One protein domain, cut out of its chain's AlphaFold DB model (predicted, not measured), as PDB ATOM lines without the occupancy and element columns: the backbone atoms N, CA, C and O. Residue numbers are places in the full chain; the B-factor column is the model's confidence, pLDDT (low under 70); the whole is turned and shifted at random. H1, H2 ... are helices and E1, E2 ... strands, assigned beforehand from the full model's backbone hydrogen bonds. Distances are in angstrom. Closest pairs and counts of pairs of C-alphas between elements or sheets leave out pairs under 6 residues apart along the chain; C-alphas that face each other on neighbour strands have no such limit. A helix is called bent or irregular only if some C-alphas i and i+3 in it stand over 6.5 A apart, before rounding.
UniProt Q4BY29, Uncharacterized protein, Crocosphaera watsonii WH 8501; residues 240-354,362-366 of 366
ATOM      1  N   PHE A 240     104.447 124.060 135.860       62.62
ATOM      2  CA  PHE A 240     105.073 124.316 134.568       62.62
ATOM      3  C   PHE A 240     104.672 125.711 134.100       62.62
ATOM      4  O   PHE A 240     103.485 126.024 134.070       62.62
ATOM      5  N   ASN A 241     105.652 126.539 133.739       57.44
ATOM      6  CA  ASN A 241     105.378 127.797 133.058       57.44
ATOM      7  C   ASN A 241     105.154 127.490 131.567       57.44
ATOM      8  O   ASN A 241     106.106 127.080 130.903       57.44
ATOM      9  N   PRO A 242     103.939 127.685 131.024       52.47
ATOM     10  CA  PRO A 242     103.616 127.388 129.624       52.47
ATOM     11  C   PRO A 242     104.229 128.383 128.621       52.47
ATOM     12  O   PRO A 242     104.077 128.206 127.419       52.47
ATOM     13  N   VAL A 243     104.949 129.403 129.108       46.16
ATOM     14  CA  VAL A 243     105.385 130.611 128.378       46.16
ATOM     15  C   VAL A 243     106.185 130.329 127.091       46.16
ATOM     16  O   VAL A 243     106.235 131.182 126.217       46.16
ATOM     17  N   ASN A 244     106.766 129.136 126.912       48.91
ATOM     18  CA  ASN A 244     107.521 128.789 125.696       48.91
ATOM     19  C   ASN A 244     106.717 128.068 124.594       48.91
ATOM     20  O   ASN A 244     107.280 127.816 123.533       48.91
ATOM     21  N   LEU A 245     105.436 127.736 124.803       53.66
ATOM     22  CA  LEU A 245     104.601 127.067 123.783       53.66
ATOM     23  C   LEU A 245     103.758 128.030 122.933       53.66
ATOM     24  O   LEU A 245     103.182 127.605 121.939       53.66
ATOM     25  N   GLU A 246     103.685 129.314 123.296       44.34
ATOM     26  CA  GLU A 246     102.854 130.310 122.592       44.34
ATOM     27  C   GLU A 246     103.411 130.698 121.211       44.34
ATOM     28  O   GLU A 246     102.666 131.129 120.331       44.34
ATOM     29  N   ASN A 247     104.705 130.471 120.966       46.22
ATOM     30  CA  ASN A 247     105.273 130.578 119.628       46.22
ATOM     31  C   ASN A 247     105.049 129.250 118.890       46.22
ATOM     32  O   ASN A 247     105.851 128.328 119.017       46.22
ATOM     33  N   ASN A 248     103.980 129.182 118.086       48.22
ATOM     34  CA  ASN A 248     103.546 128.076 117.203       48.22
ATOM     35  C   ASN A 248     104.603 127.520 116.204       48.22
ATOM     36  O   ASN A 248     104.250 126.822 115.259       48.22
ATOM     37  N   TYR A 249     105.892 127.821 116.375       48.03
ATOM     38  CA  TYR A 249     107.008 127.314 115.572       48.03
ATOM     39  C   TYR A 249     107.613 126.011 116.116       48.03
ATOM     40  O   TYR A 249     108.496 125.441 115.478       48.03
ATOM     41  N   TYR A 250     107.176 125.535 117.286       61.03
ATOM     42  CA  TYR A 250     107.678 124.289 117.862       61.03
ATOM     43  C   TYR A 250     106.904 123.089 117.294       61.03
ATOM     44  O   TYR A 250     105.861 122.699 117.815       61.03
ATOM     45  N   SER A 251     107.399 122.511 116.196       70.12
ATOM     46  CA  SER A 251     106.899 121.242 115.657       70.12
ATOM     47  C   SER A 251     107.702 120.076 116.228       70.12
ATOM     48  O   SER A 251     108.927 120.030 116.103       70.12
ATOM     49  N   PHE A 252     107.015 119.117 116.846       80.81
ATOM     50  CA  PHE A 252     107.639 117.887 117.314       80.81
ATOM     51  C   PHE A 252     107.520 116.803 116.246       80.81
ATOM     52  O   PHE A 252     106.413 116.388 115.903       80.81
ATOM     53  N   ASP A 253     108.657 116.289 115.787       87.69
ATOM     54  CA  ASP A 253     108.694 115.131 114.877       87.69
ATOM     55  C   ASP A 253     108.510 113.813 115.647       87.69
ATOM     56  O   ASP A 253     108.202 112.760 115.087       87.69
ATOM     57  N   ARG A 254     108.735 113.865 116.964       94.38
ATOM     58  CA  ARG A 254     108.766 112.709 117.857       94.38
ATOM     59  C   ARG A 254     108.003 112.988 119.144       94.38
ATOM     60  O   ARG A 254     108.055 114.094 119.680       94.38
ATOM     61  N   ALA A 255     107.378 111.959 119.700       95.69
ATOM     62  CA  ALA A 255     106.771 112.006 121.024       95.69
ATOM     63  C   ALA A 255     107.231 110.818 121.869       95.69
ATOM     64  O   ALA A 255     107.191 109.679 121.416       95.69
ATOM     65  N   ILE A 256     107.635 111.074 123.110       97.44
ATOM     66  CA  ILE A 256     107.892 110.047 124.119       97.44
ATOM     67  C   ILE A 256     106.747 110.058 125.114       97.44
ATOM     68  O   ILE A 256     106.551 111.042 125.832       97.44
ATOM     69  N   ILE A 257     106.019 108.947 125.190       97.50
ATOM     70  CA  ILE A 257     104.927 108.777 126.143       97.50
ATOM     71  C   ILE A 257     105.375 107.824 127.241       97.50
ATOM     72  O   ILE A 257     105.700 106.670 126.982       97.50
ATOM     73  N   CYS A 258     105.417 108.318 128.473       97.56
ATOM     74  CA  CYS A 258     105.846 107.561 129.640       97.56
ATOM     75  C   CYS A 258     104.652 106.932 130.367       97.56
ATOM     76  O   CYS A 258     103.615 107.572 130.542       97.56
ATOM     77  N   ASP A 259     104.829 105.735 130.919       95.94
ATOM     78  CA  ASP A 259     103.854 105.119 131.831       95.94
ATOM     79  C   ASP A 259     103.665 105.913 133.138       95.94
ATOM     80  O   ASP A 259     102.593 105.889 133.741       95.94
ATOM     81  N   LYS A 260     104.713 106.615 133.597       94.06
ATOM     82  CA  LYS A 260     104.741 107.316 134.888       94.06
ATOM     83  C   LYS A 260     105.105 108.795 134.735       94.06
ATOM     84  O   LYS A 260     106.149 109.113 134.156       94.06
ATOM     85  N   PRO A 261     104.377 109.714 135.403       94.62
ATOM     86  CA  PRO A 261     104.666 111.150 135.347       94.62
ATOM     87  C   PRO A 261     106.043 111.504 135.924       94.62
ATOM     88  O   PRO A 261     106.691 112.435 135.464       94.62
ATOM     89  N   LYS A 262     106.549 110.720 136.888       94.19
ATOM     90  CA  LYS A 262     107.897 110.906 137.456       94.19
ATOM     91  C   LYS A 262     109.014 110.694 136.429       94.19
ATOM     92  O   LYS A 262     110.065 111.311 136.560       94.19
ATOM     93  N   ILE A 263     108.807 109.817 135.444       95.19
ATOM     94  CA  ILE A 263     109.789 109.566 134.381       95.19
ATOM     95  C   ILE A 263     109.709 110.670 133.329       95.19
ATOM     96  O   ILE A 263     110.744 111.224 132.972       95.19
ATOM     97  N   ALA A 264     108.497 111.074 132.932       95.31
ATOM     98  CA  ALA A 264     108.301 112.227 132.053       95.31
ATOM     99  C   ALA A 264     108.946 113.497 132.641       95.31
ATOM    100  O   ALA A 264     109.755 114.146 131.984       95.31
ATOM    101  N   GLN A 265     108.688 113.796 133.920       94.62
ATOM    102  CA  GLN A 265     109.329 114.897 134.646       94.62
ATOM    103  C   GLN A 265     110.856 114.802 134.620       94.62
ATOM    104  O   GLN A 265     111.529 115.799 134.373       94.62
ATOM    105  N   PHE A 266     111.403 113.613 134.882       95.00
ATOM    106  CA  PHE A 266     112.844 113.382 134.872       95.00
ATOM    107  C   PHE A 266     113.463 113.675 133.504       95.00
ATOM    108  O   PHE A 266     114.486 114.352 133.442       95.00
ATOM    109  N   LEU A 267     112.839 113.229 132.414       95.44
ATOM    110  CA  LEU A 267     113.307 113.512 131.056       95.44
ATOM    111  C   LEU A 267     113.214 115.007 130.725       95.44
ATOM    112  O   LEU A 267     114.160 115.586 130.194       95.44
ATOM    113  N   ILE A 268     112.104 115.656 131.087       92.69
ATOM    114  CA  ILE A 268     111.898 117.085 130.832       92.69
ATOM    115  C   ILE A 268     112.925 117.933 131.590       92.69
ATOM    116  O   ILE A 268     113.560 118.800 130.996       92.69
ATOM    117  N   ARG A 269     113.132 117.657 132.882       92.31
ATOM    118  CA  ARG A 269     114.074 118.396 133.741       92.31
ATOM    119  C   ARG A 269     115.533 118.216 133.341       92.31
ATOM    120  O   ARG A 269     116.340 119.088 133.631       92.31
ATOM    121  N   ASN A 270     115.847 117.120 132.661       93.88
ATOM    122  CA  ASN A 270     117.159 116.870 132.079       93.88
ATOM    123  C   ASN A 270     117.234 117.267 130.594       93.88
ATOM    124  O   ASN A 270     118.050 116.716 129.869       93.88
ATOM    125  N   ASN A 271     116.376 118.183 130.123       91.69
ATOM    126  CA  ASN A 271     116.386 118.736 128.760       91.69
ATOM    127  C   ASN A 271     116.304 117.709 127.616       91.69
ATOM    128  O   ASN A 271     116.527 118.062 126.460       91.69
ATOM    129  N   PHE A 272     115.891 116.469 127.896       93.44
ATOM    130  CA  PHE A 272     115.840 115.405 126.893       93.44
ATOM    131  C   PHE A 272     114.969 115.797 125.690       93.44
ATOM    132  O   PHE A 272     115.339 115.569 124.542       93.44
ATOM    133  N   HIS A 273     113.822 116.419 125.975       90.00
ATOM    134  CA  HIS A 273     112.857 116.909 124.992       90.00
ATOM    135  C   HIS A 273     113.452 117.945 124.023       90.00
ATOM    136  O   HIS A 273     113.125 117.936 122.837       90.00
ATOM    137  N   PHE A 274     114.350 118.803 124.515       87.94
ATOM    138  CA  PHE A 274     115.025 119.822 123.716       87.94
ATOM    139  C   PHE A 274     116.125 119.198 122.851       87.94
ATOM    140  O   PHE A 274     116.145 119.391 121.640       87.94
ATOM    141  N   GLU A 275     116.990 118.380 123.453       90.12
ATOM    142  CA  GLU A 275     118.114 117.736 122.757       90.12
ATOM    143  C   GLU A 275     117.665 116.753 121.667       90.12
ATOM    144  O   GLU A 275     118.367 116.552 120.677       90.12
ATOM    145  N   ASN A 276     116.485 116.147 121.831       90.75
ATOM    146  CA  ASN A 276     115.950 115.144 120.912       90.75
ATOM    147  C   ASN A 276     114.762 115.652 120.085       90.75
ATOM    148  O   ASN A 276     114.086 114.833 119.466       90.75
ATOM    149  N   ASN A 277     114.492 116.962 120.051       88.44
ATOM    150  CA  ASN A 277     113.343 117.554 119.353       88.44
ATOM    151  C   ASN A 277     112.058 116.710 119.493       88.44
ATOM    152  O   ASN A 277     111.496 116.227 118.505       88.44
ATOM    153  N   CYS A 278     111.665 116.409 120.732       92.00
ATOM    154  CA  CYS A 278     110.536 115.523 120.993       92.00
ATOM    155  C   CYS A 278     109.637 116.047 122.104       92.00
ATOM    156  O   CYS A 278     110.115 116.556 123.117       92.00
ATOM    157  N   ALA A 279     108.331 115.844 121.964       93.56
ATOM    158  CA  ALA A 279     107.408 116.026 123.073       93.56
ATOM    159  C   ALA A 279     107.626 114.913 124.106       93.56
ATOM    160  O   ALA A 279     107.878 113.766 123.742       93.56
ATOM    161  N   VAL A 280     107.509 115.228 125.395       95.19
ATOM    162  CA  VAL A 280     107.554 114.226 126.468       95.19
ATOM    163  C   VAL A 280     106.298 114.366 127.310       95.19
ATOM    164  O   VAL A 280     106.082 115.407 127.926       95.19
ATOM    165  N   LEU A 281     105.490 113.310 127.349       95.75
ATOM    166  CA  LEU A 281     104.236 113.257 128.096       95.75
ATOM    167  C   LEU A 281     104.178 111.987 128.951       95.75
ATOM    168  O   LEU A 281     104.945 111.049 128.740       95.75
ATOM    169  N   SER A 282     103.256 111.929 129.909       95.75
ATOM    170  CA  SER A 282     102.841 110.666 130.529       95.75
ATOM    171  C   SER A 282     101.448 110.256 130.078       95.75
ATOM    172  O   SER A 282     100.621 111.119 129.793       95.75
ATOM    173  N   ILE A 283     101.153 108.958 130.156       95.12
ATOM    174  CA  ILE A 283      99.821 108.417 129.857       95.12
ATOM    175  C   ILE A 283      98.715 109.063 130.710       95.12
ATOM    176  O   ILE A 283      97.629 109.332 130.214       95.12
ATOM    177  N   ASP A 284      99.034 109.424 131.960       91.88
ATOM    178  CA  ASP A 284      98.113 110.095 132.890       91.88
ATOM    179  C   ASP A 284      97.969 111.622 132.641       91.88
ATOM    180  O   ASP A 284      97.432 112.344 133.482       91.88
ATOM    181  N   GLY A 285      98.494 112.153 131.531       91.31
ATOM    182  CA  GLY A 285      98.299 113.556 131.147       91.31
ATOM    183  C   GLY A 285      99.332 114.562 131.671       91.31
ATOM    184  O   GLY A 285      99.071 115.762 131.691       91.31
ATOM    185  N   TYR A 286     100.500 114.122 132.144       92.62
ATOM    186  CA  TYR A 286     101.566 115.029 132.581       92.62
ATOM    187  C   TYR A 286     102.437 115.496 131.398       92.62
ATOM    188  O   TYR A 286     102.783 114.652 130.575       92.62
ATOM    189  N   PRO A 287     102.891 116.767 131.350       91.56
ATOM    190  CA  PRO A 287     102.536 117.859 132.259       91.56
ATOM    191  C   PRO A 287     101.138 118.421 131.972       91.56
ATOM    192  O   PRO A 287     100.844 118.834 130.855       91.56
ATOM    193  N   GLN A 288     100.296 118.507 133.008       88.81
ATOM    194  CA  GLN A 288      98.868 118.829 132.865       88.81
ATOM    195  C   GLN A 288      98.599 120.192 132.220       88.81
ATOM    196  O   GLN A 288      97.661 120.333 131.444       88.81
ATOM    197  N   SER A 289      99.427 121.196 132.514       85.50
ATOM    198  CA  SER A 289      99.217 122.574 132.053       85.50
ATOM    199  C   SER A 289      99.360 122.758 130.544       85.50
ATOM    200  O   SER A 289      98.844 123.732 130.013       85.50
ATOM    201  N   ILE A 290     100.088 121.865 129.869       86.31
ATOM    202  CA  ILE A 290     100.383 121.959 128.430       86.31
ATOM    203  C   ILE A 290      99.883 120.740 127.652       86.31
ATOM    204  O   ILE A 290     100.062 120.675 126.439       86.31
ATOM    205  N   PHE A 291      99.272 119.771 128.339       90.31
ATOM    206  CA  PHE A 291      98.940 118.469 127.772       90.31
ATOM    207  C   PHE A 291      98.049 118.587 126.532       90.31
ATOM    208  O   PHE A 291      98.418 118.087 125.475       90.31
ATOM    209  N   ASN A 292      96.920 119.296 126.641       89.62
ATOM    210  CA  ASN A 292      95.969 119.438 125.533       89.62
ATOM    211  C   ASN A 292      96.614 120.134 124.328       89.62
ATOM    212  O   ASN A 292      96.510 119.644 123.210       89.62
ATOM    213  N   THR A 293      97.348 121.225 124.568       88.62
ATOM    214  CA  THR A 293      98.045 121.979 123.518       88.62
ATOM    215  C   THR A 293      99.057 121.109 122.777       88.62
ATOM    216  O   THR A 293      99.073 121.091 121.550       88.62
ATOM    217  N   VAL A 294      99.882 120.353 123.508       90.06
ATOM    218  CA  VAL A 294     100.863 119.452 122.895       90.06
ATOM    219  C   VAL A 294     100.159 118.315 122.154       90.06
ATOM    220  O   VAL A 294     100.559 117.995 121.041       90.06
ATOM    221  N   MET A 295      99.093 117.734 122.710       91.38
ATOM    222  CA  MET A 295      98.362 116.646 122.055       91.38
ATOM    223  C   MET A 295      97.745 117.085 120.720       91.38
ATOM    224  O   MET A 295      97.878 116.369 119.728       91.38
ATOM    225  N   GLU A 296      97.159 118.285 120.655       89.12
ATOM    226  CA  GLU A 296      96.657 118.856 119.398       89.12
ATOM    227  C   GLU A 296      97.769 119.033 118.352       89.12
ATOM    228  O   GLU A 296      97.554 118.758 117.171       89.12
ATOM    229  N   MET A 297      98.965 119.468 118.767       88.62
ATOM    230  CA  MET A 297     100.123 119.584 117.869       88.62
ATOM    231  C   MET A 297     100.576 118.213 117.354       88.62
ATOM    232  O   MET A 297     100.855 118.067 116.165       88.62
ATOM    233  N   LEU A 298     100.612 117.205 118.229       91.19
ATOM    234  CA  LEU A 298     100.999 115.841 117.875       91.19
ATOM    235  C   LEU A 298     100.014 115.208 116.883       91.19
ATOM    236  O   LEU A 298     100.443 114.623 115.895       91.19
ATOM    237  N   GLN A 299      98.706 115.363 117.099       88.06
ATOM    238  CA  GLN A 299      97.676 114.790 116.218       88.06
ATOM    239  C   GLN A 299      97.655 115.411 114.816       88.06
ATOM    240  O   GLN A 299      97.208 114.770 113.868       88.06
ATOM    241  N   ARG A 300      98.141 116.649 114.663       87.88
ATOM    242  CA  ARG A 300      98.243 117.322 113.360       87.88
ATOM    243  C   ARG A 300      99.459 116.884 112.544       87.88
ATOM    244  O   ARG A 300      99.515 117.222 111.366       87.88
ATOM    245  N   ASN A 301     100.423 116.182 113.144       88.94
ATOM    246  CA  ASN A 301     101.637 115.758 112.456       88.94
ATOM    247  C   ASN A 301     101.462 114.343 111.857       88.94
ATOM    248  O   ASN A 301     101.505 113.366 112.609       88.94
ATOM    249  N   PRO A 302     101.294 114.203 110.525       85.31
ATOM    250  CA  PRO A 302     101.115 112.897 109.888       85.31
ATOM    251  C   PRO A 302     102.381 112.028 109.929       85.31
ATOM    252  O   PRO A 302     102.277 110.803 109.898       85.31
ATOM    253  N   ASP A 303     103.558 112.650 110.044       89.88
ATOM    254  CA  ASP A 303     104.866 111.986 110.048       89.88
ATOM    255  C   ASP A 303     105.384 111.714 111.473       89.88
ATOM    256  O   ASP A 303     106.537 111.312 111.664       89.88
ATOM    257  N   LEU A 304     104.539 111.924 112.490       93.62
ATOM    258  CA  LEU A 304     104.899 111.748 113.891       93.62
ATOM    259  C   LEU A 304     105.420 110.331 114.172       93.62
ATOM    260  O   LEU A 304     104.831 109.322 113.778       93.62
ATOM    261  N   GLN A 305     106.494 110.252 114.956       95.12
ATOM    262  CA  GLN A 305     106.981 108.998 115.531       95.12
ATOM    263  C   GLN A 305     106.740 108.976 117.040       95.12
ATOM    264  O   GLN A 305     107.244 109.823 117.783       95.12
ATOM    265  N   VAL A 306     105.985 107.988 117.515       96.69
ATOM    266  CA  VAL A 306     105.627 107.855 118.931       96.69
ATOM    267  C   VAL A 306     106.438 106.734 119.565       96.69
ATOM    268  O   VAL A 306     106.488 105.620 119.054       96.69
ATOM    269  N   TYR A 307     107.037 107.006 120.716       97.75
ATOM    270  CA  TYR A 307     107.831 106.062 121.490       97.75
ATOM    271  C   TYR A 307     107.208 105.880 122.873       97.75
ATOM    272  O   TYR A 307     107.174 106.810 123.678       97.75
ATOM    273  N   GLY A 308     106.719 104.680 123.168       97.56
ATOM    274  CA  GLY A 308     106.244 104.324 124.501       97.56
ATOM    275  C   GLY A 308     107.410 103.923 125.400       97.56
ATOM    276  O   GLY A 308     108.182 103.031 125.055       97.56
ATOM    277  N   LEU A 309     107.531 104.563 126.561       97.88
ATOM    278  CA  LEU A 309     108.523 104.241 127.582       97.88
ATOM    279  C   LEU A 309     107.812 103.776 128.853       97.88
ATOM    280  O   LEU A 309     107.134 104.555 129.518       97.88
ATOM    281  N   HIS A 310     107.997 102.510 129.211       96.31
ATOM    282  CA  HIS A 310     107.341 101.921 130.371       96.31
ATOM    283  C   HIS A 310     108.241 100.958 131.143       96.31
ATOM    284  O   HIS A 310     109.254 100.463 130.633       96.31
ATOM    285  N   ASP A 311     107.863 100.666 132.386       93.06
ATOM    286  CA  ASP A 311     108.480  99.588 133.153       93.06
ATOM    287  C   ASP A 311     107.830  98.216 132.896       93.06
ATOM    288  O   ASP A 311     106.832  98.088 132.195       93.06
ATOM    289  N   ALA A 312     108.405  97.161 133.472       91.38
ATOM    290  CA  ALA A 312     107.941  95.788 133.266       91.38
ATOM    291  C   ALA A 312     106.684  95.414 134.082       91.38
ATOM    292  O   ALA A 312     106.429  94.225 134.282       91.38
ATOM    293  N   SER A 313     105.927  96.389 134.602       90.25
ATOM    294  CA  SER A 313     104.650  96.121 135.277       90.25
ATOM    295  C   SER A 313     103.541  95.795 134.265       90.25
ATOM    296  O   SER A 313     103.645  96.199 133.106       90.25
ATOM    297  N   PRO A 314     102.456  95.102 134.665       90.06
ATOM    298  CA  PRO A 314     101.313  94.866 133.781       90.06
ATOM    299  C   PRO A 314     100.737  96.155 133.175       90.06
ATOM    300  O   PRO A 314     100.538  96.203 131.965       90.06
ATOM    301  N   LYS A 315     100.560  97.214 133.986       91.12
ATOM    302  CA  LYS A 315     100.126  98.543 133.509       91.12
ATOM    303  C   LYS A 315     101.162  99.185 132.578       91.12
ATOM    304  O   LYS A 315     100.810  99.831 131.603       91.12
ATOM    305  N   GLY A 316     102.453  99.025 132.867       93.44
ATOM    306  CA  GLY A 316     103.509  99.534 131.996       93.44
ATOM    307  C   GLY A 316     103.446  98.888 130.611       93.44
ATOM    308  O   GLY A 316     103.368  99.580 129.604       93.44
ATOM    309  N   VAL A 317     103.388  97.556 130.561       94.19
ATOM    310  CA  VAL A 317     103.331  96.789 129.306       94.19
ATOM    311  C   VAL A 317     102.030  97.039 128.523       94.19
ATOM    312  O   VAL A 317     102.035  96.928 127.297       94.19
ATOM    313  N   SER A 318     100.925  97.422 129.180       94.31
ATOM    314  CA  SER A 318      99.690  97.819 128.482       94.31
ATOM    315  C   SER A 318      99.782  99.179 127.789       94.31
ATOM    316  O   SER A 318      98.937  99.461 126.942       94.31
ATOM    317  N   LEU A 319     100.815  99.989 128.058       96.62
ATOM    318  CA  LEU A 319     100.954 101.342 127.515       96.62
ATOM    319  C   LEU A 319     100.783 101.386 125.993       96.62
ATOM    320  O   LEU A 319     100.007 102.182 125.476       96.62
ATOM    321  N   ILE A 320     101.474 100.513 125.258       96.12
ATOM    322  CA  ILE A 320     101.420 100.508 123.787       96.12
ATOM    323  C   ILE A 320     100.015 100.168 123.280       96.12
ATOM    324  O   ILE A 320      99.560 100.722 122.278       96.12
ATOM    325  N   HIS A 321      99.318  99.271 123.979       95.31
ATOM    326  CA  HIS A 321      97.933  98.937 123.672       95.31
ATOM    327  C   HIS A 321      97.005 100.126 123.950       95.31
ATOM    328  O   HIS A 321      96.150 100.427 123.120       95.31
ATOM    329  N   GLU A 322      97.194 100.831 125.066       95.88
ATOM    330  CA  GLU A 322      96.413 102.024 125.404       95.88
ATOM    331  C   GLU A 322      96.609 103.141 124.374       95.88
ATOM    332  O   GLU A 322      95.626 103.697 123.891       95.88
ATOM    333  N   LEU A 323      97.850 103.410 123.950       95.75
ATOM    334  CA  LEU A 323      98.139 104.437 122.940       95.75
ATOM    335  C   LEU A 323      97.431 104.175 121.604       95.75
ATOM    336  O   LEU A 323      96.994 105.120 120.953       95.75
ATOM    337  N   ARG A 324      97.295 102.902 121.213       95.06
ATOM    338  CA  ARG A 324      96.661 102.485 119.950       95.06
ATOM    339  C   ARG A 324      95.137 102.470 119.992       95.06
ATOM    340  O   ARG A 324      94.518 102.575 118.943       95.06
ATOM    341  N   ASN A 325      94.537 102.285 121.167       94.62
ATOM    342  CA  ASN A 325      93.097 102.031 121.287       94.62
ATOM    343  C   ASN A 325      92.327 103.150 122.000       94.62
ATOM    344  O   ASN A 325      91.099 103.115 122.029       94.62
ATOM    345  N   ASN A 326      93.016 104.137 122.576       93.38
ATOM    346  CA  ASN A 326      92.389 105.259 123.267       93.38
ATOM    347  C   ASN A 326      92.173 106.456 122.323       93.38
ATOM    348  O   ASN A 326      93.114 106.938 121.694       93.38
ATOM    349  N   GLU A 327      90.934 106.954 122.270       89.81
ATOM    350  CA  GLU A 327      90.505 108.110 121.463       89.81
ATOM    351  C   GLU A 327      91.259 109.396 121.797       89.81
ATOM    352  O   GLU A 327      91.542 110.190 120.906       89.81
ATOM    353  N   GLN A 328      91.636 109.590 123.061       89.88
ATOM    354  CA  GLN A 328      92.415 110.755 123.482       89.88
ATOM    355  C   GLN A 328      93.855 110.725 122.941       89.88
ATOM    356  O   GLN A 328      94.527 111.754 122.926       89.88
ATOM    357  N   TRP A 329      94.331 109.551 122.521       93.25
ATOM    358  CA  TRP A 329      95.686 109.336 122.032       93.25
ATOM    359  C   TRP A 329      95.708 109.206 120.507       93.25
ATOM    360  O   TRP A 329      95.514 110.196 119.800       93.25
ATOM    361  N   PHE A 330      95.982 108.002 120.002       93.38
ATOM    362  CA  PHE A 330      96.300 107.748 118.598       93.38
ATOM    363  C   PHE A 330      95.395 106.671 117.985       93.38
ATOM    364  O   PHE A 330      95.768 106.051 116.984       93.38
ATOM    365  N   LYS A 331      94.213 106.435 118.576       91.44
ATOM    366  CA  LYS A 331      93.201 105.542 118.000       91.44
ATOM    367  C   LYS A 331      92.851 105.994 116.583       91.44
ATOM    368  O   LYS A 331      92.702 107.185 116.330       91.44
ATOM    369  N   ASP A 332      92.775 105.029 115.672       88.19
ATOM    370  CA  ASP A 332      92.479 105.224 114.246       88.19
ATOM    371  C   ASP A 332      93.481 106.122 113.485       88.19
ATOM    372  O   ASP A 332      93.238 106.499 112.340       88.19
ATOM    373  N   SER A 333      94.644 106.427 114.077       87.25
ATOM    374  CA  SER A 333      95.728 107.150 113.402       87.25
ATOM    375  C   SER A 333      96.712 106.193 112.714       87.25
ATOM    376  O   SER A 333      96.943 105.072 113.171       87.25
ATOM    377  N   SER A 334      97.352 106.648 111.634       87.19
ATOM    378  CA  SER A 334      98.417 105.908 110.935       87.19
ATOM    379  C   SER A 334      99.808 106.091 111.562       87.19
ATOM    380  O   SER A 334     100.817 105.764 110.938       87.19
ATOM    381  N   VAL A 335      99.877 106.653 112.771       91.94
ATOM    382  CA  VAL A 335     101.128 107.019 113.442       91.94
ATOM    383  C   VAL A 335     101.910 105.768 113.850       91.94
ATOM    384  O   VAL A 335     101.369 104.811 114.411       91.94
ATOM    385  N   ASN A 336     103.223 105.786 113.615       93.12
ATOM    386  CA  ASN A 336     104.100 104.692 114.019       93.12
ATOM    387  C   ASN A 336     104.381 104.755 115.527       93.12
ATOM    388  O   ASN A 336     104.985 105.712 116.012       93.12
ATOM    389  N   ILE A 337     103.975 103.709 116.259       96.06
ATOM    390  CA  ILE A 337     104.208 103.573 117.705       96.06
ATOM    391  C   ILE A 337     105.251 102.482 117.970       96.06
ATOM    392  O   ILE A 337     104.993 101.295 117.734       96.06
ATOM    393  N   TYR A 338     106.393 102.896 118.515       96.81
ATOM    394  CA  TYR A 338     107.529 102.068 118.907       96.81
ATOM    395  C   TYR A 338     107.530 101.802 120.413       96.81
ATOM    396  O   TYR A 338     107.291 102.700 121.220       96.81
ATOM    397  N   ASP A 339     107.855 100.573 120.795       96.44
ATOM    398  CA  ASP A 339     108.011 100.175 122.192       96.44
ATOM    399  C   ASP A 339     109.486 100.281 122.621       96.44
ATOM    400  O   ASP A 339     110.338  99.535 122.128       96.44
ATOM    401  N   LEU A 340     109.792 101.227 123.516       96.06
ATOM    402  CA  LEU A 340     111.103 101.389 124.164       96.06
ATOM    403  C   LEU A 340     111.112 100.865 125.607       96.06
ATOM    404  O   LEU A 340     112.129 100.982 126.303       96.06
ATOM    405  N   GLY A 341     109.983 100.349 126.087       93.62
ATOM    406  CA  GLY A 341     109.826  99.886 127.450       93.62
ATOM    407  C   GLY A 341     110.639  98.636 127.762       93.62
ATOM    408  O   GLY A 341     111.213  97.958 126.906       93.62
ATOM    409  N   ILE A 342     110.695  98.327 129.053       92.06
ATOM    410  CA  ILE A 342     111.331  97.104 129.536       92.06
ATOM    411  C   ILE A 342     110.259  96.027 129.668       92.06
ATOM    412  O   ILE A 342     109.310  96.186 130.430       92.06
ATOM    413  N   SER A 343     110.442  94.889 128.999       90.19
ATOM    414  CA  SER A 343     109.524  93.751 129.124       90.19
ATOM    415  C   SER A 343     109.970  92.753 130.203       90.19
ATOM    416  O   SER A 343     111.174  92.547 130.412       90.19
ATOM    417  N   PRO A 344     109.032  92.033 130.855       87.75
ATOM    418  CA  PRO A 344     109.367  90.994 131.830       87.75
ATOM    419  C   PRO A 344     110.359  89.954 131.292       87.75
ATOM    420  O   PRO A 344     111.298  89.566 131.988       87.75
ATOM    421  N   ARG A 345     110.225  89.556 130.020       86.69
ATOM    422  CA  ARG A 345     111.112  88.575 129.369       86.69
ATOM    423  C   ARG A 345     112.574  89.038 129.314       86.69
ATOM    424  O   ARG A 345     113.476  88.210 129.439       86.69
ATOM    425  N   GLN A 346     112.827  90.340 129.157       87.19
ATOM    426  CA  GLN A 346     114.187  90.898 129.146       87.19
ATOM    427  C   GLN A 346     114.856  90.848 130.529       87.19
ATOM    428  O   GLN A 346     116.089  90.778 130.611       87.19
ATOM    429  N   ILE A 347     114.058  90.877 131.603       85.19
ATOM    430  CA  ILE A 347     114.531  90.932 132.993       85.19
ATOM    431  C   ILE A 347     114.622  89.541 133.623       85.19
ATOM    432  O   ILE A 347     115.661  89.205 134.192       85.19
ATOM    433  N   LEU A 348     113.586  88.710 133.488       80.25
ATOM    434  CA  LEU A 348     113.485  87.412 134.173       80.25
ATOM    435  C   LEU A 348     114.599  86.429 133.780       80.25
ATOM    436  O   LEU A 348     115.027  85.623 134.601       80.25
ATOM    437  N   ASN A 349     115.137  86.552 132.567       77.44
ATOM    438  CA  ASN A 349     116.223  85.697 132.083       77.44
ATOM    439  C   ASN A 349     117.622  86.143 132.551       77.44
ATOM    440  O   ASN A 349     118.616  85.498 132.213       77.44
ATOM    441  N   LYS A 350     117.738  87.250 133.299       81.31
ATOM    442  CA  LYS A 350     119.033  87.798 133.727       81.31
ATOM    443  C   LYS A 350     119.148  87.819 135.259       81.31
ATOM    444  O   LYS A 350     118.580  88.694 135.911       81.31
ATOM    445  N   PRO A 351     120.003  86.972 135.861       71.75
ATOM    446  CA  PRO A 351     120.140  86.861 137.320       71.75
ATOM    447  C   PRO A 351     120.830  88.071 137.972       71.75
ATOM    448  O   PRO A 351     120.906  88.168 139.192       71.75
ATOM    449  N   LYS A 352     121.375  88.986 137.160       81.94
ATOM    450  CA  LYS A 352     122.100  90.177 137.624       81.94
ATOM    451  C   LYS A 352     121.170  91.283 138.121       81.94
ATOM    452  O   LYS A 352     121.642  92.189 138.808       81.94
ATOM    453  N   TYR A 353     119.892  91.256 137.742       84.25
ATOM    454  CA  TYR A 353     118.959  92.295 138.154       84.25
ATOM    455  C   TYR A 353     118.595  92.163 139.631       84.25
ATOM    456  O   TYR A 353     118.541  91.076 140.204       84.25
ATOM    457  N   PHE A 354     118.376  93.313 140.258       84.06
ATOM    458  CA  PHE A 354     117.877  93.384 141.621       84.06
ATOM    459  C   PHE A 354     116.381  93.075 141.605       84.06
ATOM    460  O   PHE A 354     115.607  93.837 141.031       84.06
ATOM    461  N   ALA A 362     103.772  93.191 144.555       78.38
ATOM    462  CA  ALA A 362     102.707  92.196 144.408       78.38
ATOM    463  C   ALA A 362     101.319  92.816 144.165       78.38
ATOM    464  O   ALA A 362     100.460  92.161 143.581       78.38
ATOM    465  N   ARG A 363     101.077  94.051 144.625       80.62
ATOM    466  CA  ARG A 363      99.843  94.799 144.335       80.62
ATOM    467  C   ARG A 363      99.857  95.376 142.928       80.62
ATOM    468  O   ARG A 363      98.832  95.303 142.281       80.62
ATOM    469  N   GLU A 364     100.994  95.894 142.463       73.69
ATOM    470  CA  GLU A 364     101.148  96.386 141.082       73.69
ATOM    471  C   GLU A 364     101.016  95.266 140.031       73.69
ATOM    472  O   GLU A 364     100.805  95.548 138.857       73.69
ATOM    473  N   ALA A 365     101.158  94.000 140.441       71.19
ATOM    474  CA  ALA A 365     100.990  92.833 139.580       71.19
ATOM    475  C   ALA A 365      99.534  92.337 139.458       71.19
ATOM    476  O   ALA A 365      99.282  91.436 138.658       71.19
ATOM    477  N   LYS A 366      98.617  92.861 140.279       66.50
ATOM    478  CA  LYS A 366      97.177  92.588 140.208       66.50
ATOM    479  C   LYS A 366      96.495  93.693 139.426       66.50
ATOM    480  O   LYS A 366      95.541  93.347 138.702       66.50
TER     481      LYS A 366
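AT A GLANCE: This is residues 240 to 354 and 362 to 366 of the 366 residues of an uncharacterized protein of Crocosphaera watsonii WH 8501 (UniProt Q4BY29). A small twisted sheet of four parallel strands, in the order E2 E1 E3 E4, is the core, with H1 over one face and H3 and H4 over the other, making three layers. The unnamed stretch 240 to 253 and H5 lie at opposite ends of the long axis, and residues 348 to 354, of which 348 belongs to H5, stick out free of the rest. The 120 printed residues include five named helices and four named strands, in the order E1 H1 H2 E2 H3 E3 H4 E4 H5; the class is mixed, with under half of the residues, 58, in named elements. The whole is compact, with a radius of gyration of the C-alphas of 15.1 A, and only just elongated, spanning 49 by 32 by 24 A.

HOW THE PARTS SIT: E1, residues 254 to 258, is an inner strand. H1, residues 261 to 269, runs along the strands at a height over the sheet of 8.0 A. H2, residues 272 to 275, only grazes the sheet. E2, residues 278 to 282, is an edge strand parallel to E1, with N 256 and O 279 2.8 A apart; H1 is over E2, its closest C-alphas being Pro 261 and Ser 282, 5.2 A. H3, residues 291 to 299, is on the opposite face from H1, over E2, slantwise at 52 degrees on the local plane; the closest C-alphas are Ala 279 and Val 294, 7.4 A. E3, residues 305 to 309, is parallel to E1, with N 307 and O 255 2.8 A apart. H4, residues 314 to 325, is on the same face as H3, over E3 and along it at 10 degrees on the local plane; the closest C-alphas are Gly 308 and Ile 320, 6.2 A. E4, residues 336 to 339, is the other edge strand, parallel to E3, with N 308 and O 338 2.8 A apart. H5, residues 344 to 348, is not on the sheet. The strand-helix-strand units, parallel strands joined through helices, are E1, H1 H2, E2 and E3, H4, E4, with E2, H3, E3 split by E1; each crossover is right-handed. Every O i to N i+4 pair is within hydrogen-bond range in H1, H3 and H5, 5 of 8 are in H4, and H2 is too short for one.

IN THESE COORDINATES: E1 begins at C-alpha 254 (108.766, 112.709, 117.857) and is 13.2 A long, as is E2; E3 is 13.0 A. H1 is 12.0 A, H3 12.2 A and H4 16.6 A long; H4 is irregular, but only just, with C-alphas 317 and 320 6.9 A apart. H5 ends at C-alpha 348 (113.485, 87.412, 134.173).

THE WHOLE: The C-alphas of Asn 247 and Pro 351, the two farthest apart, are 49.4 A apart. Residues 355 to 361 are not printed, and C-alphas 354 and 362 are 15.5 A apart across the cut. No link between named elements is long. The pLDDT is under 70 at residues 240 to 250 and 366.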